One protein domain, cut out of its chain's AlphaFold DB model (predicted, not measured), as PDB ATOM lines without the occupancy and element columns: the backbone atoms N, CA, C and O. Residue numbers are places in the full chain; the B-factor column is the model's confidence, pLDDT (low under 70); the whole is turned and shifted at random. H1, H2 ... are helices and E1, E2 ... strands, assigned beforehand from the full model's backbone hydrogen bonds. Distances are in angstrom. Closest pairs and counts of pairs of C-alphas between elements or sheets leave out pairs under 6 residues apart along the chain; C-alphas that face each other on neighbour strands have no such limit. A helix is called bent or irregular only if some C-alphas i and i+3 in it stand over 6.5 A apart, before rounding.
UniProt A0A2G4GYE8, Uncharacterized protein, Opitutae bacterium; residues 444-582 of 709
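Overview. This is residues 444 to 582 of the 709 residues of an uncharacterized protein of Opitutae bacterium (UniProt A0A2G4GYE8). One large sheet of ten strands is folded back on itself into two leaves, curled like part of a barrel, with E5 at the hinge; the single helix H1 packs at one side of the fold, near E1 of one leaf and E7 of the other. The 139 printed residues hold, along the chain, E1, E2, E3, H1, then E4 to E10. The sheet is mixed, in the order E1, E10, E9, E4, E5, E6, E7, E8, E3, E2, with E1 and E10 parallel and the other neighbours antiparallel; the class is mostly strand. The whole is compact, with a radius of gyration of the C-alphas of 14.4 A and a rounded outline of 41 by 33 by 32 A.

Arrangement. The folded sheet, one sheet bent back into two leaves that face each other, has E1 (residues 444 to 447), E10 (575 to 581), E9 (564 to 569) and E4 (490 to 498) in one leaf. E6 (522 to 527), E7 (537 to 542), E8 (547 to 552), E3 (461 to 466) and E2 (451 to 453) make the other, with E5 (512 to 518) as the hinge. E4 to E8 form a meander, each strand the antiparallel neighbour of the one before. At the hinge, E4 and E5 are a hairpin at 124 degrees, with N 492 and O 514 2.8 A apart. E5 and E6, also a hairpin, have N 515 and O 526 at 2.9 A. The edge strands are E1 and E2: N 446 is 2.8 A from O 579 of E10, and N 451 is 2.8 A from O 464 of E3. Between the leaves, the closest C-alphas of E4 and E6 are Ile 494 and Ser 527, 6.4 A apart. H1 (469 to 481) is on the sheet at a height of 7.1 A, over none of the strands, but only just: 2 of its C-alphas fall on E7. Its closest C-alphas to E1 are Ala 471 and Ile 446, 6.6 A apart, and to E7 Ala 472 and Leu 541, 6.8 A. In H1 every O i to N i+4 pair is within hydrogen-bond range.

Along the chain. E1 begins at C-alpha 444, (76.959, -16.107, -46.600). E4 is the longest strand by residues, 25.3 A from C-alpha 490 at (73.963, -18.539, -27.064) to C-alpha 498. E5 spans 19.8 A, E10 19.3 A and H1 18.4 A. E10 ends at C-alpha 581, (72.293, -22.625, -53.401).

Size, cuts and confidence. The C-alphas farthest apart, Pro 457 and Lys 572, are 41.5 A from each other. The printed part has no cut. The long links are E4 to E5, residues 499 to 511, and E8 to E9, 11 residues. Mean pLDDT of the printed part is 87.0; residues 453 to 460 and 553 to 561 are under 70.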
ATOM      1  N   MET A 444      75.990 -15.117 -46.133       95.44
ATOM      2  CA  MET A 444      76.959 -16.107 -46.600       95.44
ATOM      3  C   MET A 444      76.304 -16.931 -47.703       95.44
ATOM      4  O   MET A 444      75.330 -17.633 -47.444       95.44
ATOM      5  N   VAL A 445      76.808 -16.825 -48.927       94.56
ATOM      6  CA  VAL A 445      76.308 -17.578 -50.080       94.56
ATOM      7  C   VAL A 445      77.164 -18.831 -50.240       94.56
ATOM      8  O   VAL A 445      78.390 -18.737 -50.306       94.56
ATOM      9  N   ILE A 446      76.511 -19.992 -50.263       93.75
ATOM     10  CA  ILE A 446      77.121 -21.323 -50.202       93.75
ATOM     11  C   ILE A 446      76.489 -22.183 -51.301       93.75
ATOM     12  O   ILE A 446      75.317 -22.544 -51.209       93.75
ATOM     13  N   ALA A 447      77.248 -22.515 -52.345       90.00
ATOM     14  CA  ALA A 447      76.808 -23.476 -53.358       90.00
ATOM     15  C   ALA A 447      77.168 -24.915 -52.967       90.00
ATOM     16  O   ALA A 447      78.173 -25.153 -52.293       90.00
ATOM     17  N   GLY A 448      76.343 -25.863 -53.405       88.75
ATOM     18  CA  GLY A 448      76.463 -27.283 -53.091       88.75
ATOM     19  C   GLY A 448      75.227 -28.053 -53.550       88.75
ATOM     20  O   GLY A 448      74.360 -27.504 -54.225       88.75
ATOM     21  N   GLU A 449      75.135 -29.324 -53.174       88.50
ATOM     22  CA  GLU A 449      74.047 -30.212 -53.591       88.50
ATOM     23  C   GLU A 449      73.317 -30.790 -52.376       88.50
ATOM     24  O   GLU A 449      73.936 -31.214 -51.396       88.50
ATOM     25  N   TRP A 450      71.985 -30.829 -52.452       87.81
ATOM     26  CA  TRP A 450      71.145 -31.448 -51.429       87.81
ATOM     27  C   TRP A 450      71.184 -32.974 -51.530       87.81
ATOM     28  O   TRP A 450      70.888 -33.545 -52.577       87.81
ATOM     29  N   LYS A 451      71.450 -33.631 -50.403       87.50
ATOM     30  CA  LYS A 451      71.284 -35.069 -50.193       87.50
ATOM     31  C   LYS A 451      69.977 -35.299 -49.445       87.50
ATOM     32  O   LYS A 451      69.883 -35.033 -48.251       87.50
ATOM     33  N   THR A 452      68.951 -35.757 -50.150       78.81
ATOM     34  CA  THR A 452      67.634 -36.047 -49.569       78.81
ATOM     35  C   THR A 452      67.557 -37.500 -49.120       78.81
ATOM     36  O   THR A 452      67.824 -38.400 -49.916       78.81
ATOM     37  N   GLY A 453      67.170 -37.738 -47.869       66.06
ATOM     38  CA  GLY A 453      66.852 -39.078 -47.384       66.06
ATOM     39  C   GLY A 453      65.433 -39.470 -47.786       66.06
ATOM     40  O   GLY A 453      64.479 -38.784 -47.410       66.06
ATOM     41  N   GLU A 454      65.281 -40.576 -48.515       57.28
ATOM     42  CA  GLU A 454      63.977 -41.224 -48.654       57.28
ATOM     43  C   GLU A 454      63.606 -41.889 -47.326       57.28
ATOM     44  O   GLU A 454      64.260 -42.829 -46.874       57.28
ATOM     45  N   SER A 455      62.533 -41.400 -46.714       54.16
ATOM     46  CA  SER A 455      61.909 -42.001 -45.539       54.16
ATOM     47  C   SER A 455      60.442 -42.271 -45.865       54.16
ATOM     48  O   SER A 455      59.818 -41.504 -46.597       54.16
ATOM     49  N   GLY A 456      59.908 -43.392 -45.369       55.22
ATOM     50  CA  GLY A 456      58.602 -43.921 -45.779       55.22
ATOM     51  C   GLY A 456      57.404 -42.997 -45.494       55.22
ATOM     52  O   GLY A 456      57.550 -41.969 -44.834       55.22
ATOM     53  N   PRO A 457      56.185 -43.378 -45.926       51.03
ATOM     54  CA  PRO A 457      55.018 -42.486 -46.037       51.03
ATOM     55  C   PRO A 457      54.532 -41.795 -44.745       51.03
ATOM     56  O   PRO A 457      53.669 -40.928 -44.826       51.03
ATOM     57  N   ASN A 458      55.079 -42.149 -43.576       52.56
ATOM     58  CA  ASN A 458      54.744 -41.573 -42.267       52.56
ATOM     59  C   ASN A 458      55.947 -40.898 -41.567       52.56
ATOM     60  O   ASN A 458      55.889 -40.642 -40.364       52.56
ATOM     61  N   SER A 459      57.057 -40.653 -42.269       54.06
ATOM     62  CA  SER A 459      58.284 -40.081 -41.698       54.06
ATOM     63  C   SER A 459      58.542 -38.652 -42.198       54.06
ATOM     64  O   SER A 459      58.266 -38.359 -43.361       54.06
ATOM     65  N   PRO A 460      59.104 -37.751 -41.364       59.19
ATOM     66  CA  PRO A 460      59.532 -36.434 -41.827       59.19
ATOM     67  C   PRO A 460      60.643 -36.584 -42.872       59.19
ATOM     68  O   PRO A 460      61.535 -37.422 -42.718       59.19
ATOM     69  N   SER A 461      60.605 -35.773 -43.931       74.88
ATOM     70  CA  SER A 461      61.648 -35.806 -44.957       74.88
ATOM     71  C   SER A 461      62.867 -34.999 -44.496       74.88
ATOM     72  O   SER A 461      62.733 -33.871 -44.015       74.88
ATOM     73  N   GLN A 462      64.055 -35.593 -44.618       81.94
ATOM     74  CA  GLN A 462      65.329 -34.971 -44.252       81.94
ATOM     75  C   GLN A 462      66.101 -34.588 -45.517       81.94
ATOM     76  O   GLN A 462      66.189 -35.372 -46.466       81.94
ATOM     77  N   ALA A 463      66.687 -33.395 -45.518       86.56
ATOM     78  CA  ALA A 463      67.625 -32.952 -46.540       86.56
ATOM     79  C   ALA A 463      68.908 -32.433 -45.879       86.56
ATOM     80  O   ALA A 463      68.868 -31.471 -45.112       86.56
ATOM     81  N   ASP A 464      70.035 -33.063 -46.202       89.81
ATOM     82  CA  ASP A 464      71.367 -32.667 -45.754       89.81
ATOM     83  C   ASP A 464      72.097 -31.912 -46.880       89.81
ATOM     84  O   ASP A 464      72.056 -32.313 -48.043       89.81
ATOM     85  N   PHE A 465      72.797 -30.830 -46.553       92.00
ATOM     86  CA  PHE A 465      73.598 -30.020 -47.472       92.00
ATOM     87  C   PHE A 465      75.047 -29.990 -46.968       92.00
ATOM     88  O   PHE A 465      75.356 -29.242 -46.033       92.00
ATOM     89  N   PRO A 466      75.944 -30.820 -47.530       94.12
ATOM     90  CA  PRO A 466      77.345 -30.852 -47.131       94.12
ATOM     91  C   PRO A 466      78.017 -29.495 -47.343       94.12
ATOM     92  O   PRO A 466      77.910 -28.897 -48.412       94.12
ATOM     93  N   LEU A 467      78.744 -29.019 -46.335       94.50
ATOM     94  CA  LEU A 467      79.487 -27.767 -46.421       94.50
ATOM     95  C   LEU A 467      80.881 -28.015 -47.004       94.50
ATOM     96  O   LEU A 467      81.597 -28.929 -46.584       94.50
ATOM     97  N   SER A 468      81.301 -27.157 -47.936       91.88
ATOM     98  CA  SER A 468      82.706 -27.088 -48.346       91.88
ATOM     99  C   SER A 468      83.586 -26.696 -47.153       91.88
ATOM    100  O   SER A 468      83.114 -26.096 -46.184       91.88
ATOM    101  N   ARG A 469      84.893 -26.976 -47.227       90.69
ATOM    102  CA  ARG A 469      85.840 -26.572 -46.173       90.69
ATOM    103  C   ARG A 469      85.784 -25.065 -45.900       90.69
ATOM    104  O   ARG A 469      85.701 -24.663 -44.748       90.69
ATOM    105  N   SER A 470      85.760 -24.244 -46.948       90.25
ATOM    106  CA  SER A 470      85.718 -22.788 -46.815       90.25
ATOM    107  C   SER A 470      84.386 -22.272 -46.255       90.25
ATOM    108  O   SER A 470      84.380 -21.307 -45.490       90.25
ATOM    109  N   ALA A 471      83.264 -22.936 -46.559       92.38
ATOM    110  CA  ALA A 471      81.974 -22.639 -45.943       92.38
ATOM    111  C   ALA A 471      81.945 -23.035 -44.458       92.38
ATOM    112  O   ALA A 471      81.505 -22.244 -43.628       92.38
ATOM    113  N   ALA A 472      82.475 -24.212 -44.108       93.69
ATOM    114  CA  ALA A 472      82.618 -24.652 -42.721       93.69
ATOM    115  C   ALA A 472      83.505 -23.690 -41.905       93.69
ATOM    116  O   ALA A 472      83.108 -23.279 -40.816       93.69
ATOM    117  N   ASP A 473      84.642 -23.253 -42.457       91.25
ATOM    118  CA  ASP A 473      85.537 -22.268 -41.833       91.25
ATOM    119  C   ASP A 473      84.852 -20.893 -41.653       91.25
ATOM    120  O   ASP A 473      85.072 -20.208 -40.651       91.25
ATOM    121  N   ALA A 474      84.002 -20.469 -42.599       91.19
ATOM    122  CA  ALA A 474      83.230 -19.226 -42.494       91.19
ATOM    123  C   ALA A 474      82.133 -19.305 -41.415       91.19
ATOM    124  O   ALA A 474      81.991 -18.379 -40.612       91.19
ATOM    125  N   VAL A 475      81.402 -20.422 -41.348       93.75
ATOM    126  CA  VAL A 475      80.392 -20.673 -40.307       93.75
ATOM    127  C   VAL A 475      81.056 -20.771 -38.927       93.75
ATOM    128  O   VAL A 475      80.561 -20.171 -37.974       93.75
ATOM    129  N   ALA A 476      82.213 -21.436 -38.813       91.38
ATOM    130  CA  ALA A 476      82.984 -21.515 -37.570       91.38
ATOM    131  C   ALA A 476      83.365 -20.123 -37.037       91.38
ATOM    132  O   ALA A 476      83.112 -19.828 -35.869       91.38
ATOM    133  N   LYS A 477      83.870 -19.230 -37.902       91.38
ATOM    134  CA  LYS A 477      84.182 -17.833 -37.541       91.38
ATOM    135  C   LYS A 477      82.957 -17.050 -37.066       91.38
ATOM    136  O   LYS A 477      83.067 -16.273 -36.121       91.38
ATOM    137  N   PHE A 478      81.789 -17.254 -37.682       92.81
ATOM    138  CA  PHE A 478      80.540 -16.659 -37.191       92.81
ATOM    139  C   PHE A 478      80.183 -17.168 -35.786       92.81
ATOM    140  O   PHE A 478      79.815 -16.376 -34.921       92.81
ATOM    141  N   ILE A 479      80.336 -18.468 -35.527       91.75
ATOM    142  CA  ILE A 479      80.048 -19.044 -34.207       91.75
ATOM    143  C   ILE A 479      81.021 -18.513 -33.146       91.75
ATOM    144  O   ILE A 479      80.597 -18.206 -32.032       91.75
ATOM    145  N   GLU A 480      82.296 -18.325 -33.479       89.81
ATOM    146  CA  GLU A 480      83.259 -17.667 -32.587       89.81
ATOM    147  C   GLU A 480      82.871 -16.212 -32.292       89.81
ATOM    148  O   GLU A 480      82.867 -15.805 -31.130       89.81
ATOM    149  N   ALA A 481      82.459 -15.455 -33.312       90.06
ATOM    150  CA  ALA A 481      81.978 -14.083 -33.157       90.06
ATOM    151  C   ALA A 481      80.653 -13.980 -32.371       90.06
ATOM    152  O   ALA A 481      80.411 -12.965 -31.721       90.06
ATOM    153  N   SER A 482      79.817 -15.028 -32.375       90.94
ATOM    154  CA  SER A 482      78.533 -15.052 -31.654       90.94
ATOM    155  C   SER A 482      78.663 -14.980 -30.125       90.94
ATOM    156  O   SER A 482      77.679 -14.701 -29.439       90.94
ATOM    157  N   GLY A 483      79.861 -15.241 -29.589       89.38
ATOM    158  CA  GLY A 483      80.133 -15.325 -28.153       89.38
ATOM    159  C   GLY A 483      79.950 -16.721 -27.549       89.38
ATOM    160  O   GLY A 483      80.217 -16.896 -26.364       89.38
ATOM    161  N   ALA A 484      79.541 -17.726 -28.331       90.25
ATOM    162  CA  ALA A 484      79.418 -19.098 -27.845       90.25
ATOM    163  C   ALA A 484      80.779 -19.679 -27.412       90.25
ATOM    164  O   ALA A 484      81.792 -19.573 -28.117       90.25
ATOM    165  N   THR A 485      80.796 -20.364 -26.266       91.06
ATOM    166  CA  THR A 485      81.990 -21.012 -25.699       91.06
ATOM    167  C   THR A 485      81.719 -22.489 -25.400       91.06
ATOM    168  O   THR A 485      80.602 -22.972 -25.559       91.06
ATOM    169  N   GLN A 486      82.733 -23.232 -24.944       88.69
ATOM    170  CA  GLN A 486      82.542 -24.609 -24.462       88.69
ATOM    171  C   GLN A 486      81.758 -24.699 -23.137       88.69
ATOM    172  O   GLN A 486      81.442 -25.803 -22.698       88.69
ATOM    173  N   ARG A 487      81.490 -23.567 -22.469       87.94
ATOM    174  CA  ARG A 487      80.775 -23.501 -21.180       87.94
ATOM    175  C   ARG A 487      79.393 -22.861 -21.290       87.94
ATOM    176  O   ARG A 487      78.539 -23.143 -20.460       87.94
ATOM    177  N   GLU A 488      79.180 -22.017 -22.297       90.75
ATOM    178  CA  GLU A 488      77.977 -21.196 -22.451       90.75
ATOM    179  C   GLU A 488      77.454 -21.291 -23.891       90.75
ATOM    180  O   GLU A 488      78.189 -21.007 -24.844       90.75
ATOM    181  N   SER A 489      76.184 -21.688 -24.044       93.38
ATOM    182  CA  SER A 489      75.464 -21.602 -25.317       93.38
ATOM    183  C   SER A 489      74.790 -20.239 -25.476       93.38
ATOM    184  O   SER A 489      74.422 -19.581 -24.502       93.38
ATOM    185  N   VAL A 490      74.621 -19.807 -26.724       96.25
ATOM    186  CA  VAL A 490      73.963 -18.539 -27.064       96.25
ATOM    187  C   VAL A 490      72.565 -18.843 -27.577       96.25
ATOM    188  O   VAL A 490      72.411 -19.519 -28.590       96.25
ATOM    189  N   GLN A 491      71.540 -18.339 -26.890       97.00
ATOM    190  CA  GLN A 491      70.155 -18.436 -27.353       97.00
ATOM    191  C   GLN A 491      69.953 -17.555 -28.591       97.00
ATOM    192  O   GLN A 491      70.405 -16.413 -28.624       97.00
ATOM    193  N   ILE A 492      69.269 -18.069 -29.608       97.44
ATOM    194  CA  ILE A 492      69.047 -17.384 -30.886       97.44
ATOM    195  C   ILE A 492      67.591 -17.496 -31.332       97.44
ATOM    196  O   ILE A 492      66.820 -18.331 -30.857       97.44
ATOM    197  N   ARG A 493      67.223 -16.661 -32.303       97.50
ATOM    198  CA  ARG A 493      66.030 -16.873 -33.129       97.50
ATOM    199  C   ARG A 493      66.476 -17.316 -34.512       97.50
ATOM    200  O   ARG A 493      67.352 -16.678 -35.091       97.50
ATOM    201  N   ILE A 494      65.881 -18.379 -35.036       97.12
ATOM    202  CA  ILE A 494      66.261 -18.980 -36.317       97.12
ATOM    203  C   ILE A 494      65.029 -19.219 -37.191       97.12
ATOM    204  O   ILE A 494      63.972 -19.594 -36.685       97.12
ATOM    205  N   ARG A 495      65.129 -18.991 -38.502       94.56
ATOM    206  CA  ARG A 495      64.073 -19.356 -39.462       94.56
ATOM    207  C   ARG A 495      64.643 -19.838 -40.787       94.56
ATOM    208  O   ARG A 495      65.755 -19.475 -41.159       94.56
ATOM    209  N   LEU A 496      63.845 -20.635 -41.490       92.44
ATOM    210  CA  LEU A 496      64.119 -21.120 -42.838       92.44
ATOM    211  C   LEU A 496      63.197 -20.400 -43.824       92.44
ATOM    212  O   LEU A 496      61.987 -20.368 -43.626       92.44
ATOM    213  N   LEU A 497      63.774 -19.852 -44.889       91.62
ATOM    214  CA  LEU A 497      63.085 -19.104 -45.935       91.62
ATOM    215  C   LEU A 497      63.368 -19.735 -47.307       91.62
ATOM    216  O   LEU A 497      64.403 -20.377 -47.520       91.62
ATOM    217  N   ALA A 498      62.470 -19.512 -48.268       89.56
ATOM    218  CA  ALA A 498      62.782 -19.737 -49.676       89.56
ATOM    219  C   ALA A 498      63.778 -18.669 -50.162       89.56
ATOM    220  O   ALA A 498      63.634 -17.496 -49.822       89.56
ATOM    221  N   PHE A 499      64.773 -19.059 -50.964       91.50
ATOM    222  CA  PHE A 499      65.767 -18.128 -51.509       91.50
ATOM    223  C   PHE A 499      65.633 -18.008 -53.029       91.50
ATOM    224  O   PHE A 499      66.374 -18.625 -53.789       91.50
ATOM    225  N   THR A 500      64.622 -17.255 -53.464       90.69
ATOM    226  CA  THR A 500      64.335 -16.997 -54.885       90.69
ATOM    227  C   THR A 500      65.133 -15.821 -55.437       90.69
ATOM    228  O   THR A 500      65.597 -15.885 -56.570       90.69
ATOM    229  N   SER A 501      65.319 -14.769 -54.637       93.50
ATOM    230  CA  SER A 501      66.133 -13.602 -54.974       93.50
ATOM    231  C   SER A 501      66.785 -13.018 -53.713       93.50
ATOM    232  O   SER A 501      66.175 -13.078 -52.636       93.50
ATOM    233  N   PRO A 502      68.015 -12.476 -53.791       93.12
ATOM    234  CA  PRO A 502      68.667 -11.863 -52.640       93.12
ATOM    235  C   PRO A 502      67.922 -10.646 -52.084       93.12
ATOM    236  O   PRO A 502      67.239  -9.934 -52.810       93.12
ATOM    237  N   HIS A 503      68.076 -10.401 -50.778       93.44
ATOM    238  CA  HIS A 503      67.463  -9.281 -50.038       93.44
ATOM    239  C   HIS A 503      65.934  -9.153 -50.150       93.44
ATOM    240  O   HIS A 503      65.377  -8.142 -49.729       93.44
ATOM    241  N   LEU A 504      65.228 -10.168 -50.662       91.69
ATOM    242  CA  LEU A 504      63.769 -10.166 -50.696       91.69
ATOM    243  C   LEU A 504      63.202 -10.188 -49.268       91.69
ATOM    244  O   LEU A 504      63.480 -11.095 -48.467       91.69
ATOM    245  N   ARG A 505      62.402  -9.172 -48.946       91.00
ATOM    246  CA  ARG A 505      61.782  -9.006 -47.634       91.00
ATOM    247  C   ARG A 505      60.752 -10.107 -47.350       91.00
ATOM    248  O   ARG A 505      59.903 -10.412 -48.180       91.00
ATOM    249  N   ASP A 506      60.800 -10.656 -46.136       90.44
ATOM    250  CA  ASP A 506      59.805 -11.610 -45.623       90.44
ATOM    251  C   ASP A 506      59.456 -11.263 -44.165       90.44
ATOM    252  O   ASP A 506      60.239 -11.515 -43.243       90.44
ATOM    253  N   ASP A 507      58.259 -10.700 -43.975       87.88
ATOM    254  CA  ASP A 507      57.651 -10.397 -42.672       87.88
ATOM    255  C   ASP A 507      56.648 -11.480 -42.202       87.88
ATOM    256  O   ASP A 507      56.030 -11.333 -41.148       87.88
ATOM    257  N   ARG A 508      56.429 -12.550 -42.982       91.00
ATOM    258  CA  ARG A 508      55.397 -13.579 -42.736       91.00
ATOM    259  C   ARG A 508      55.955 -14.827 -42.062       91.00
ATOM    260  O   ARG A 508      55.288 -15.412 -41.205       91.00
ATOM    261  N   THR A 509      57.152 -15.256 -42.449       90.81
ATOM    262  CA  THR A 509      57.742 -16.504 -41.960       90.81
ATOM    263  C   THR A 509      58.237 -16.339 -40.525       90.81
ATOM    264  O   THR A 509      59.118 -15.520 -40.241       90.81
ATOM    265  N   LYS A 510      57.653 -17.121 -39.609       92.38
ATOM    266  CA  LYS A 510      57.904 -17.038 -38.164       92.38
ATOM    267  C   LYS A 510      59.309 -17.519 -37.793       92.38
ATOM    268  O   LYS A 510      59.875 -18.390 -38.447       92.38
ATOM    269  N   TYR A 511      59.828 -16.979 -36.693       94.31
ATOM    270  CA  TYR A 511      61.044 -17.473 -36.054       94.31
ATOM    271  C   TYR A 511      60.742 -18.645 -35.121       94.31
ATOM    272  O   TYR A 511      59.764 -18.615 -34.375       94.31
ATOM    273  N   LEU A 512      61.633 -19.628 -35.140       94.62
ATOM    274  CA  LEU A 512      61.789 -20.645 -34.111       94.62
ATOM    275  C   LEU A 512      62.793 -20.142 -33.066       94.62
ATOM    276  O   LEU A 512      63.698 -19.360 -33.381       94.62
ATOM    277  N   SER A 513      62.664 -20.617 -31.829       96.31
ATOM    278  CA  SER A 513      63.767 -20.562 -30.865       96.31
ATOM    279  C   SER A 513      64.891 -21.500 -31.313       96.31
ATOM    280  O   SER A 513      64.648 -22.477 -32.024       96.31
ATOM    281  N   GLY A 514      66.119 -21.217 -30.898       96.06
ATOM    282  CA  GLY A 514      67.267 -22.079 -31.143       96.06
ATOM    283  C   GLY A 514      68.453 -21.719 -30.262       96.06
ATOM    284  O   GLY A 514      68.398 -20.766 -29.486       96.06
ATOM    285  N   GLU A 515      69.546 -22.456 -30.411       96.06
ATOM    286  CA  GLU A 515      70.795 -22.191 -29.706       96.06
ATOM    287  C   GLU A 515      72.034 -22.411 -30.582       96.06
ATOM    288  O   GLU A 515      72.026 -23.185 -31.541       96.06
ATOM    289  N   ILE A 516      73.115 -21.720 -30.224       96.06
ATOM    290  CA  ILE A 516      74.470 -21.975 -30.710       96.06
ATOM    291  C   ILE A 516      75.258 -22.603 -29.563       96.06
ATOM    292  O   ILE A 516      75.420 -21.981 -28.511       96.06
ATOM    293  N   ARG A 517      75.770 -23.820 -29.758       93.88
ATOM    294  CA  ARG A 517      76.479 -24.598 -28.729       93.88
ATOM    295  C   ARG A 517      77.805 -25.125 -29.267       93.88
ATOM    296  O   ARG A 517      77.846 -25.718 -30.342       93.88
ATOM    297  N   ARG A 518      78.883 -24.980 -28.489       93.31
ATOM    298  CA  ARG A 518      80.206 -25.555 -28.787       93.31
ATOM    299  C   ARG A 518      80.535 -26.667 -27.797       93.31
ATOM    300  O   ARG A 518      80.333 -26.510 -26.598       93.31
ATOM    301  N   THR A 519      81.096 -27.763 -28.287       88.50
ATOM    302  CA  THR A 519      81.722 -28.821 -27.483       88.50
ATOM    303  C   THR A 519      83.168 -29.022 -27.960       88.50
ATOM    304  O   THR A 519      83.552 -28.476 -28.997       88.50
ATOM    305  N   PRO A 520      84.013 -29.786 -27.243       84.88
ATOM    306  CA  PRO A 520      85.364 -30.095 -27.717       84.88
ATOM    307  C   PRO A 520      85.415 -30.884 -29.038       84.88
ATOM    308  O   PRO A 520      86.447 -30.881 -29.701       84.88
ATOM    309  N   GLN A 521      84.336 -31.582 -29.413       85.38
ATOM    310  CA  GLN A 521      84.291 -32.484 -30.574       85.38
ATOM    311  C   GLN A 521      83.481 -31.934 -31.759       85.38
ATOM    312  O   GLN A 521      83.700 -32.363 -32.894       85.38
ATOM    313  N   ALA A 522      82.522 -31.042 -31.501       88.56
ATOM    314  CA  ALA A 522      81.593 -30.531 -32.501       88.56
ATOM    315  C   ALA A 522      80.991 -29.182 -32.085       88.56
ATOM    316  O   ALA A 522      81.063 -28.760 -30.931       88.56
ATOM    317  N   THR A 523      80.392 -28.476 -33.033       91.69
ATOM    318  CA  THR A 523      79.697 -27.210 -32.803       91.69
ATOM    319  C   THR A 523      78.419 -27.169 -33.627       91.69
ATOM    320  O   THR A 523      78.395 -27.654 -34.757       91.69
ATOM    321  N   TRP A 524      77.365 -26.589 -33.056       91.19
ATOM    322  CA  TRP A 524      76.007 -26.656 -33.582       91.19
ATOM    323  C   TRP A 524      75.354 -25.272 -33.578       91.19
ATOM    324  O   TRP A 524      75.512 -24.514 -32.618       91.19
ATOM    325  N   ILE A 525      74.585 -24.978 -34.625       95.69
ATOM    326  CA  ILE A 525      73.535 -23.953 -34.641       95.69
ATOM    327  C   ILE A 525      72.231 -24.711 -34.893       95.69
ATOM    328  O   ILE A 525      72.056 -25.242 -35.989       95.69
ATOM    329  N   GLU A 526      71.334 -24.804 -33.916       95.31
ATOM    330  CA  GLU A 526      70.129 -25.641 -34.027       95.31
ATOM    331  C   GLU A 526      68.856 -24.931 -33.553       95.31
ATOM    332  O   GLU A 526      68.871 -24.153 -32.602       95.31
ATOM    333  N   SER A 527      67.732 -25.194 -34.223       95.12
ATOM    334  CA  SER A 527      66.401 -24.830 -33.726       95.12
ATOM    335  C   SER A 527      66.015 -25.725 -32.550       95.12
ATOM    336  O   SER A 527      66.210 -26.937 -32.631       95.12
ATOM    337  N   THR A 528      65.379 -25.177 -31.516       92.69
ATOM    338  CA  THR A 528      64.851 -25.965 -30.397       92.69
ATOM    339  C   THR A 528      63.866 -27.024 -30.926       92.69
ATOM    340  O   THR A 528      62.896 -26.649 -31.589       92.69
ATOM    341  N   PRO A 529      64.088 -28.327 -30.674       85.56
ATOM    342  CA  PRO A 529      63.188 -29.375 -31.142       85.56
ATOM    343  C   PRO A 529      61.850 -29.343 -30.393       85.56
ATOM    344  O   PRO A 529      61.794 -29.074 -29.192       85.56
ATOM    345  N   GLU A 530      60.767 -29.684 -31.092       81.88
ATOM    346  CA  GLU A 530      59.510 -30.041 -30.430       81.88
ATOM    347  C   GLU A 530      59.669 -31.390 -29.696       81.88
ATOM    348  O   GLU A 530      60.410 -32.256 -30.173       81.88
ATOM    349  N   PRO A 531      58.967 -31.624 -28.568       79.69
ATOM    350  CA  PRO A 531      59.058 -32.885 -27.832       79.69
ATOM    351  C   PRO A 531      58.819 -34.112 -28.726       79.69
ATOM    352  O   PRO A 531      57.771 -34.246 -29.355       79.69
ATOM    353  N   GLY A 532      59.805 -35.013 -28.779       76.62
ATOM    354  CA  GLY A 532      59.754 -36.231 -29.598       76.62
ATOM    355  C   GLY A 532      60.072 -36.046 -31.090       76.62
ATOM    356  O   GLY A 532      59.946 -37.011 -31.840       76.62
ATOM    357  N   LYS A 533      60.493 -34.854 -31.536       80.75
ATOM    358  CA  LYS A 533      60.915 -34.583 -32.924       80.75
ATOM    359  C   LYS A 533      62.387 -34.166 -32.998       80.75
ATOM    360  O   LYS A 533      62.978 -33.734 -32.014       80.75
ATOM    361  N   LEU A 534      62.973 -34.279 -34.190       81.62
ATOM    362  CA  LEU A 534      64.289 -33.705 -34.491       81.62
ATOM    363  C   LEU A 534      64.197 -32.171 -34.650       81.62
ATOM    364  O   LEU A 534      63.128 -31.668 -35.009       81.62
ATOM    365  N   PRO A 535      65.301 -31.423 -34.446       83.88
ATOM    366  CA  PRO A 535      65.398 -30.015 -34.828       83.88
ATOM    367  C   PRO A 535      64.986 -29.796 -36.288       83.88
ATOM    368  O   PRO A 535      65.453 -30.509 -37.176       83.88
ATOM    369  N   ALA A 536      64.141 -28.800 -36.561       87.75
ATOM    370  CA  ALA A 536      63.737 -28.461 -37.929       87.75
ATOM    371  C   ALA A 536      64.909 -27.909 -38.764       87.75
ATOM    372  O   ALA A 536      64.967 -28.117 -39.976       87.75
ATOM    373  N   ILE A 537      65.840 -27.209 -38.109       93.00
ATOM    374  CA  ILE A 537      67.026 -26.593 -38.710       93.00
ATOM    375  C   ILE A 537      68.240 -26.938 -37.845       93.00
ATOM    376  O   ILE A 537      68.229 -26.660 -36.646       93.00
ATOM    377  N   GLY A 538      69.293 -27.485 -38.449       93.62
ATOM    378  CA  GLY A 538      70.588 -27.702 -37.806       93.62
ATOM    379  C   GLY A 538      71.748 -27.378 -38.744       93.62
ATOM    380  O   GLY A 538      71.707 -27.715 -39.922       93.62
ATOM    381  N   ILE A 539      72.794 -26.736 -38.231       96.19
ATOM    382  CA  ILE A 539      74.092 -26.571 -38.898       96.19
ATOM    383  C   ILE A 539      75.135 -27.192 -37.973       96.19
ATOM    384  O   ILE A 539      75.377 -26.672 -36.883       96.19
ATOM    385  N   GLY A 540      75.707 -28.323 -38.382       94.44
ATOM    386  CA  GLY A 540      76.656 -29.101 -37.590       94.44
ATOM    387  C   GLY A 540      78.061 -29.033 -38.174       94.44
ATOM    388  O   GLY A 540      78.259 -29.323 -39.353       94.44
ATOM    389  N   LEU A 541      79.040 -28.681 -37.339       94.75
ATOM    390  CA  LEU A 541      80.464 -28.671 -37.673       94.75
ATOM    391  C   LEU A 541      81.223 -29.644 -36.764       94.75
ATOM    392  O   LEU A 541      81.100 -29.581 -35.541       94.75
ATOM    393  N   SER A 542      82.022 -30.542 -37.339       91.50
ATOM    394  CA  SER A 542      82.811 -31.531 -36.599       91.50
ATOM    395  C   SER A 542      83.984 -32.070 -37.422       91.50
ATOM    396  O   SER A 542      84.018 -31.960 -38.645       91.50
ATOM    397  N   ASN A 543      84.904 -32.784 -36.768       83.19
ATOM    398  CA  ASN A 543      86.022 -33.459 -37.444       83.19
ATOM    399  C   ASN A 543      85.596 -34.586 -38.414       83.19
ATOM    400  O   ASN A 543      86.450 -35.139 -39.102       83.19
ATOM    401  N   ARG A 544      84.313 -34.985 -38.436       83.75
ATOM    402  CA  ARG A 544      83.801 -36.102 -39.259       83.75
ATOM    403  C   ARG A 544      82.792 -35.674 -40.324       83.75
ATOM    404  O   ARG A 544      82.755 -36.283 -41.389       83.75
ATOM    405  N   ARG A 545      81.948 -34.686 -40.027       89.06
ATOM    406  CA  ARG A 545      80.826 -34.252 -40.871       89.06
ATOM    407  C   ARG A 545      80.577 -32.758 -40.644       89.06
ATOM    408  O   ARG A 545      80.439 -32.342 -39.493       89.06
ATOM    409  N   ASN A 546      80.549 -31.989 -41.732       95.38
ATOM    410  CA  ASN A 546      80.230 -30.560 -41.765       95.38
ATOM    411  C   ASN A 546      79.069 -30.364 -42.739       95.38
ATOM    412  O   ASN A 546      79.245 -30.576 -43.941       95.38
ATOM    413  N   GLU A 547      77.889 -30.006 -42.248       94.75
ATOM    414  CA  GLU A 547      76.687 -29.902 -43.079       94.75
ATOM    415  C   GLU A 547      75.587 -29.057 -42.435       94.75
ATOM    416  O   GLU A 547      75.603 -28.772 -41.235       94.75
ATOM    417  N   VAL A 548      74.601 -28.701 -43.252       94.00
ATOM    418  CA  VAL A 548      73.284 -28.264 -42.793       94.00
ATOM    419  C   VAL A 548      72.311 -29.429 -42.917       94.00
ATOM    420  O   VAL A 548      72.223 -30.012 -43.989       94.00
ATOM    421  N   SER A 549      71.534 -29.716 -41.880       91.62
ATOM    422  CA  SER A 549      70.414 -30.660 -41.925       91.62
ATOM    423  C   SER A 549      69.099 -29.908 -41.756       91.62
ATOM    424  O   SER A 549      68.918 -29.152 -40.797       91.62
ATOM    425  N   LEU A 550      68.165 -30.123 -42.681       89.75
ATOM    426  CA  LEU A 550      66.797 -29.618 -42.605       89.75
ATOM    427  C   LEU A 550      65.828 -30.791 -42.494       89.75
ATOM    428  O   LEU A 550      65.837 -31.692 -43.332       89.75
ATOM    429  N   ASN A 551      64.970 -30.743 -41.480       86.25
ATOM    430  CA  ASN A 551      63.912 -31.722 -41.267       86.25
ATOM    431  C   ASN A 551      62.565 -31.062 -41.554       86.25
ATOM    432  O   ASN A 551      62.237 -30.032 -40.965       86.25
ATOM    433  N   PHE A 552      61.773 -31.659 -42.443       78.25
ATOM    434  CA  PHE A 552      60.478 -31.133 -42.865       78.25
ATOM    435  C   PHE A 552      59.344 -31.982 -42.267       78.25
ATOM    436  O   PHE A 552      59.049 -33.058 -42.794       78.25
ATOM    437  N   PRO A 553      58.664 -31.516 -41.195       62.88
ATOM    438  CA  PRO A 553      57.660 -32.314 -40.482       62.88
ATOM    439  C   PRO A 553      56.472 -32.747 -41.349       62.88
ATOM    440  O   PRO A 553      55.861 -33.773 -41.076       62.88
ATOM    441  N   ASN A 554      56.175 -31.975 -42.398       61.09
ATOM    442  CA  ASN A 554      55.034 -32.174 -43.295       61.09
ATOM    443  C   ASN A 554      55.443 -32.783 -44.655       61.09
ATOM    444  O   ASN A 554      54.655 -32.764 -45.594       61.09
ATOM    445  N   GLY A 555      56.690 -33.245 -44.816       58.91
ATOM    446  CA  GLY A 555      57.189 -33.874 -46.049       58.91
ATOM    447  C   GLY A 555      57.509 -32.929 -47.225       58.91
ATOM    448  O   GLY A 555      58.426 -33.215 -47.993       58.91
ATOM    449  N   GLU A 556      56.827 -31.784 -47.347       56.66
ATOM    450  CA  GLU A 556      56.845 -30.902 -48.537       56.66
ATOM    451  C   GLU A 556      58.215 -30.322 -48.952       56.66
ATOM    452  O   GLU A 556      58.382 -29.876 -50.092       56.66
ATOM    453  N   GLY A 557      59.187 -30.253 -48.037       56.06
ATOM    454  CA  GLY A 557      60.369 -29.402 -48.207       56.06
ATOM    455  C   GLY A 557      61.586 -30.030 -48.894       56.06
ATOM    456  O   GLY A 557      62.415 -29.275 -49.414       56.06
ATOM    457  N   ALA A 558      61.675 -31.364 -48.950       55.44
ATOM    458  CA  ALA A 558      62.820 -32.120 -49.477       55.44
ATOM    459  C   ALA A 558      62.853 -32.202 -51.019       55.44
ATOM    460  O   ALA A 558      63.084 -33.258 -51.603       55.44
ATOM    461  N   ARG A 559      62.619 -31.078 -51.707       61.75
ATOM    462  CA  ARG A 559      62.828 -30.990 -53.159       61.75
ATOM    463  C   ARG A 559      64.319 -30.825 -53.448       61.75
ATOM    464  O   ARG A 559      64.909 -29.820 -53.047       61.75
ATOM    465  N   ALA A 560      64.903 -31.782 -54.167       58.03
ATOM    466  CA  ALA A 560      66.274 -31.688 -54.665       58.03
ATOM    467  C   ALA A 560      66.495 -30.364 -55.429       58.03
ATOM    468  O   ALA A 560      65.612 -29.900 -56.151       58.03
ATOM    469  N   GLY A 561      67.658 -29.738 -55.229       66.56
ATOM    470  CA  GLY A 561      68.034 -28.468 -55.869       66.56
ATOM    471  C   GLY A 561      67.376 -27.195 -55.310       66.56
ATOM    472  O   GLY A 561      67.726 -26.100 -55.735       66.56
ATOM    473  N   ALA A 562      66.453 -27.266 -54.346       82.69
ATOM    474  CA  ALA A 562      65.753 -26.062 -53.892       82.69
ATOM    475  C   ALA A 562      66.665 -25.073 -53.130       82.69
ATOM    476  O   ALA A 562      67.279 -25.423 -52.121       82.69
ATOM    477  N   ASN A 563      66.684 -23.805 -53.548       91.62
ATOM    478  CA  ASN A 563      67.420 -22.752 -52.842       91.62
ATOM    479  C   ASN A 563      66.739 -22.384 -51.508       91.62
ATOM    480  O   ASN A 563      65.506 -22.249 -51.418       91.62
ATOM    481  N   ARG A 564      67.546 -22.222 -50.455       92.69
ATOM    482  CA  ARG A 564      67.094 -21.962 -49.076       92.69
ATOM    483  C   ARG A 564      67.938 -20.883 -48.412       92.69
ATOM    484  O   ARG A 564      69.132 -20.794 -48.665       92.69
ATOM    485  N   LEU A 565      67.327 -20.098 -47.531       94.50
ATOM    486  CA  LEU A 565      68.019 -19.121 -46.692       94.50
ATOM    487  C   LEU A 565      67.711 -19.434 -45.229       94.50
ATOM    488  O   LEU A 565      66.550 -19.396 -44.825       94.50
ATOM    489  N   ILE A 566      68.733 -19.736 -44.437       96.25
ATOM    490  CA  ILE A 566      68.610 -19.785 -42.976       96.25
ATOM    491  C   ILE A 566      68.960 -18.397 -42.450       96.25
ATOM    492  O   ILE A 566      70.050 -17.911 -42.728       96.25
ATOM    493  N   GLU A 567      68.064 -17.759 -41.701       96.62
ATOM    494  CA  GLU A 567      68.333 -16.501 -40.990       96.62
ATOM    495  C   GLU A 567      68.470 -16.780 -39.493       96.62
ATOM    496  O   GLU A 567      67.568 -17.355 -38.882       96.62
ATOM    497  N   VAL A 568      69.595 -16.359 -38.914       97.12
ATOM    498  CA  VAL A 568      69.913 -16.432 -37.483       97.12
ATOM    499  C   VAL A 568      69.987 -15.016 -36.922       97.12
ATOM    500  O   VAL A 568      70.677 -14.161 -37.478       97.12
ATOM    501  N   ILE A 569      69.313 -14.777 -35.796       96.56
ATOM    502  CA  ILE A 569      69.383 -13.529 -35.031       96.56
ATOM    503  C   ILE A 569      69.917 -13.818 -33.625       96.56
ATOM    504  O   ILE A 569      69.320 -14.594 -32.873       96.56
ATOM    505  N   LEU A 570      71.021 -13.155 -33.276       95.31
ATOM    506  CA  LEU A 570      71.669 -13.210 -31.964       95.31
ATOM    507  C   LEU A 570      70.898 -12.373 -30.915       95.31
ATOM    508  O   LEU A 570      70.126 -11.486 -31.294       95.31
ATOM    509  N   PRO A 571      71.128 -12.561 -29.597       92.69
ATOM    510  CA  PRO A 571      70.425 -11.818 -28.539       92.69
ATOM    511  C   PRO A 571      70.486 -10.292 -28.672       92.69
ATOM    512  O   PRO A 571      69.536  -9.600 -28.316       92.69
ATOM    513  N   LYS A 572      71.589  -9.763 -29.219       90.31
ATOM    514  CA  LYS A 572      71.813  -8.323 -29.438       90.31
ATOM    515  C   LYS A 572      71.095  -7.759 -30.675       90.31
ATOM    516  O   LYS A 572      71.199  -6.568 -30.944       90.31
ATOM    517  N   GLY A 573      70.380  -8.590 -31.436       89.75
ATOM    518  CA  GLY A 573      69.682  -8.203 -32.668       89.75
ATOM    519  C   GLY A 573      70.532  -8.269 -33.943       89.75
ATOM    520  O   GLY A 573      69.990  -8.093 -35.034       89.75
ATOM    521  N   GLU A 574      71.828  -8.564 -33.820       91.06
ATOM    522  CA  GLU A 574      72.722  -8.881 -34.940       91.06
ATOM    523  C   GLU A 574      72.187 -10.081 -35.734       91.06
ATOM    524  O   GLU A 574      71.674 -11.039 -35.148       91.06
ATOM    525  N   ARG A 575      72.301 -10.028 -37.066       91.94
ATOM    526  CA  ARG A 575      71.746 -11.040 -37.974       91.94
ATOM    527  C   ARG A 575      72.809 -11.614 -38.900       91.94
ATOM    528  O   ARG A 575      73.636 -10.867 -39.419       91.94
ATOM    529  N   GLN A 576      72.712 -12.909 -39.174       95.31
ATOM    530  CA  GLN A 576      73.491 -13.598 -40.197       95.31
ATOM    531  C   GLN A 576      72.583 -14.550 -40.974       95.31
ATOM    532  O   GLN A 576      71.828 -15.324 -40.386       95.31
ATOM    533  N   CYS A 577      72.684 -14.514 -42.298       96.62
ATOM    534  CA  CYS A 577      72.011 -15.443 -43.187       96.62
ATOM    535  C   CYS A 577      72.993 -16.414 -43.852       96.62
ATOM    536  O   CYS A 577      74.123 -16.043 -44.174       96.62
ATOM    537  N   PHE A 578      72.525 -17.635 -44.105       96.94
ATOM    538  CA  PHE A 578      73.223 -18.682 -44.849       96.94
ATOM    539  C   PHE A 578      72.349 -19.075 -46.046       96.94
ATOM    540  O   PHE A 578      71.300 -19.698 -45.874       96.94
ATOM    541  N   ALA A 579      72.739 -18.642 -47.246       95.62
ATOM    542  CA  ALA A 579      72.055 -18.936 -48.499       95.62
ATOM    543  C   ALA A 579      72.636 -20.214 -49.107       95.62
ATOM    544  O   ALA A 579      73.765 -20.223 -49.593       95.62
ATOM    545  N   LEU A 580      71.849 -21.283 -49.065       94.31
ATOM    546  CA  LEU A 580      72.172 -22.607 -49.581       94.31
ATOM    547  C   LEU A 580      71.652 -22.687 -51.016       94.31
ATOM    548  O   LEU A 580      70.437 -22.705 -51.247       94.31
ATOM    549  N   ILE A 581      72.579 -22.666 -51.969       92.06
ATOM    550  CA  ILE A 581      72.293 -22.625 -53.401       92.06
ATOM    551  C   ILE A 581      72.421 -24.039 -53.962       92.06
ATOM    552  O   ILE A 581      73.534 -24.527 -54.158       92.06
ATOM    553  N   GLY A 582      71.272 -24.682 -54.182       87.88
ATOM    554  CA  GLY A 582      71.153 -26.005 -54.800       87.88
ATOM    555  C   GLY A 582      70.840 -25.959 -56.299       87.88
ATOM    556  O   GLY A 582      71.098 -26.934 -56.998       87.88
TER     557      GLY A 582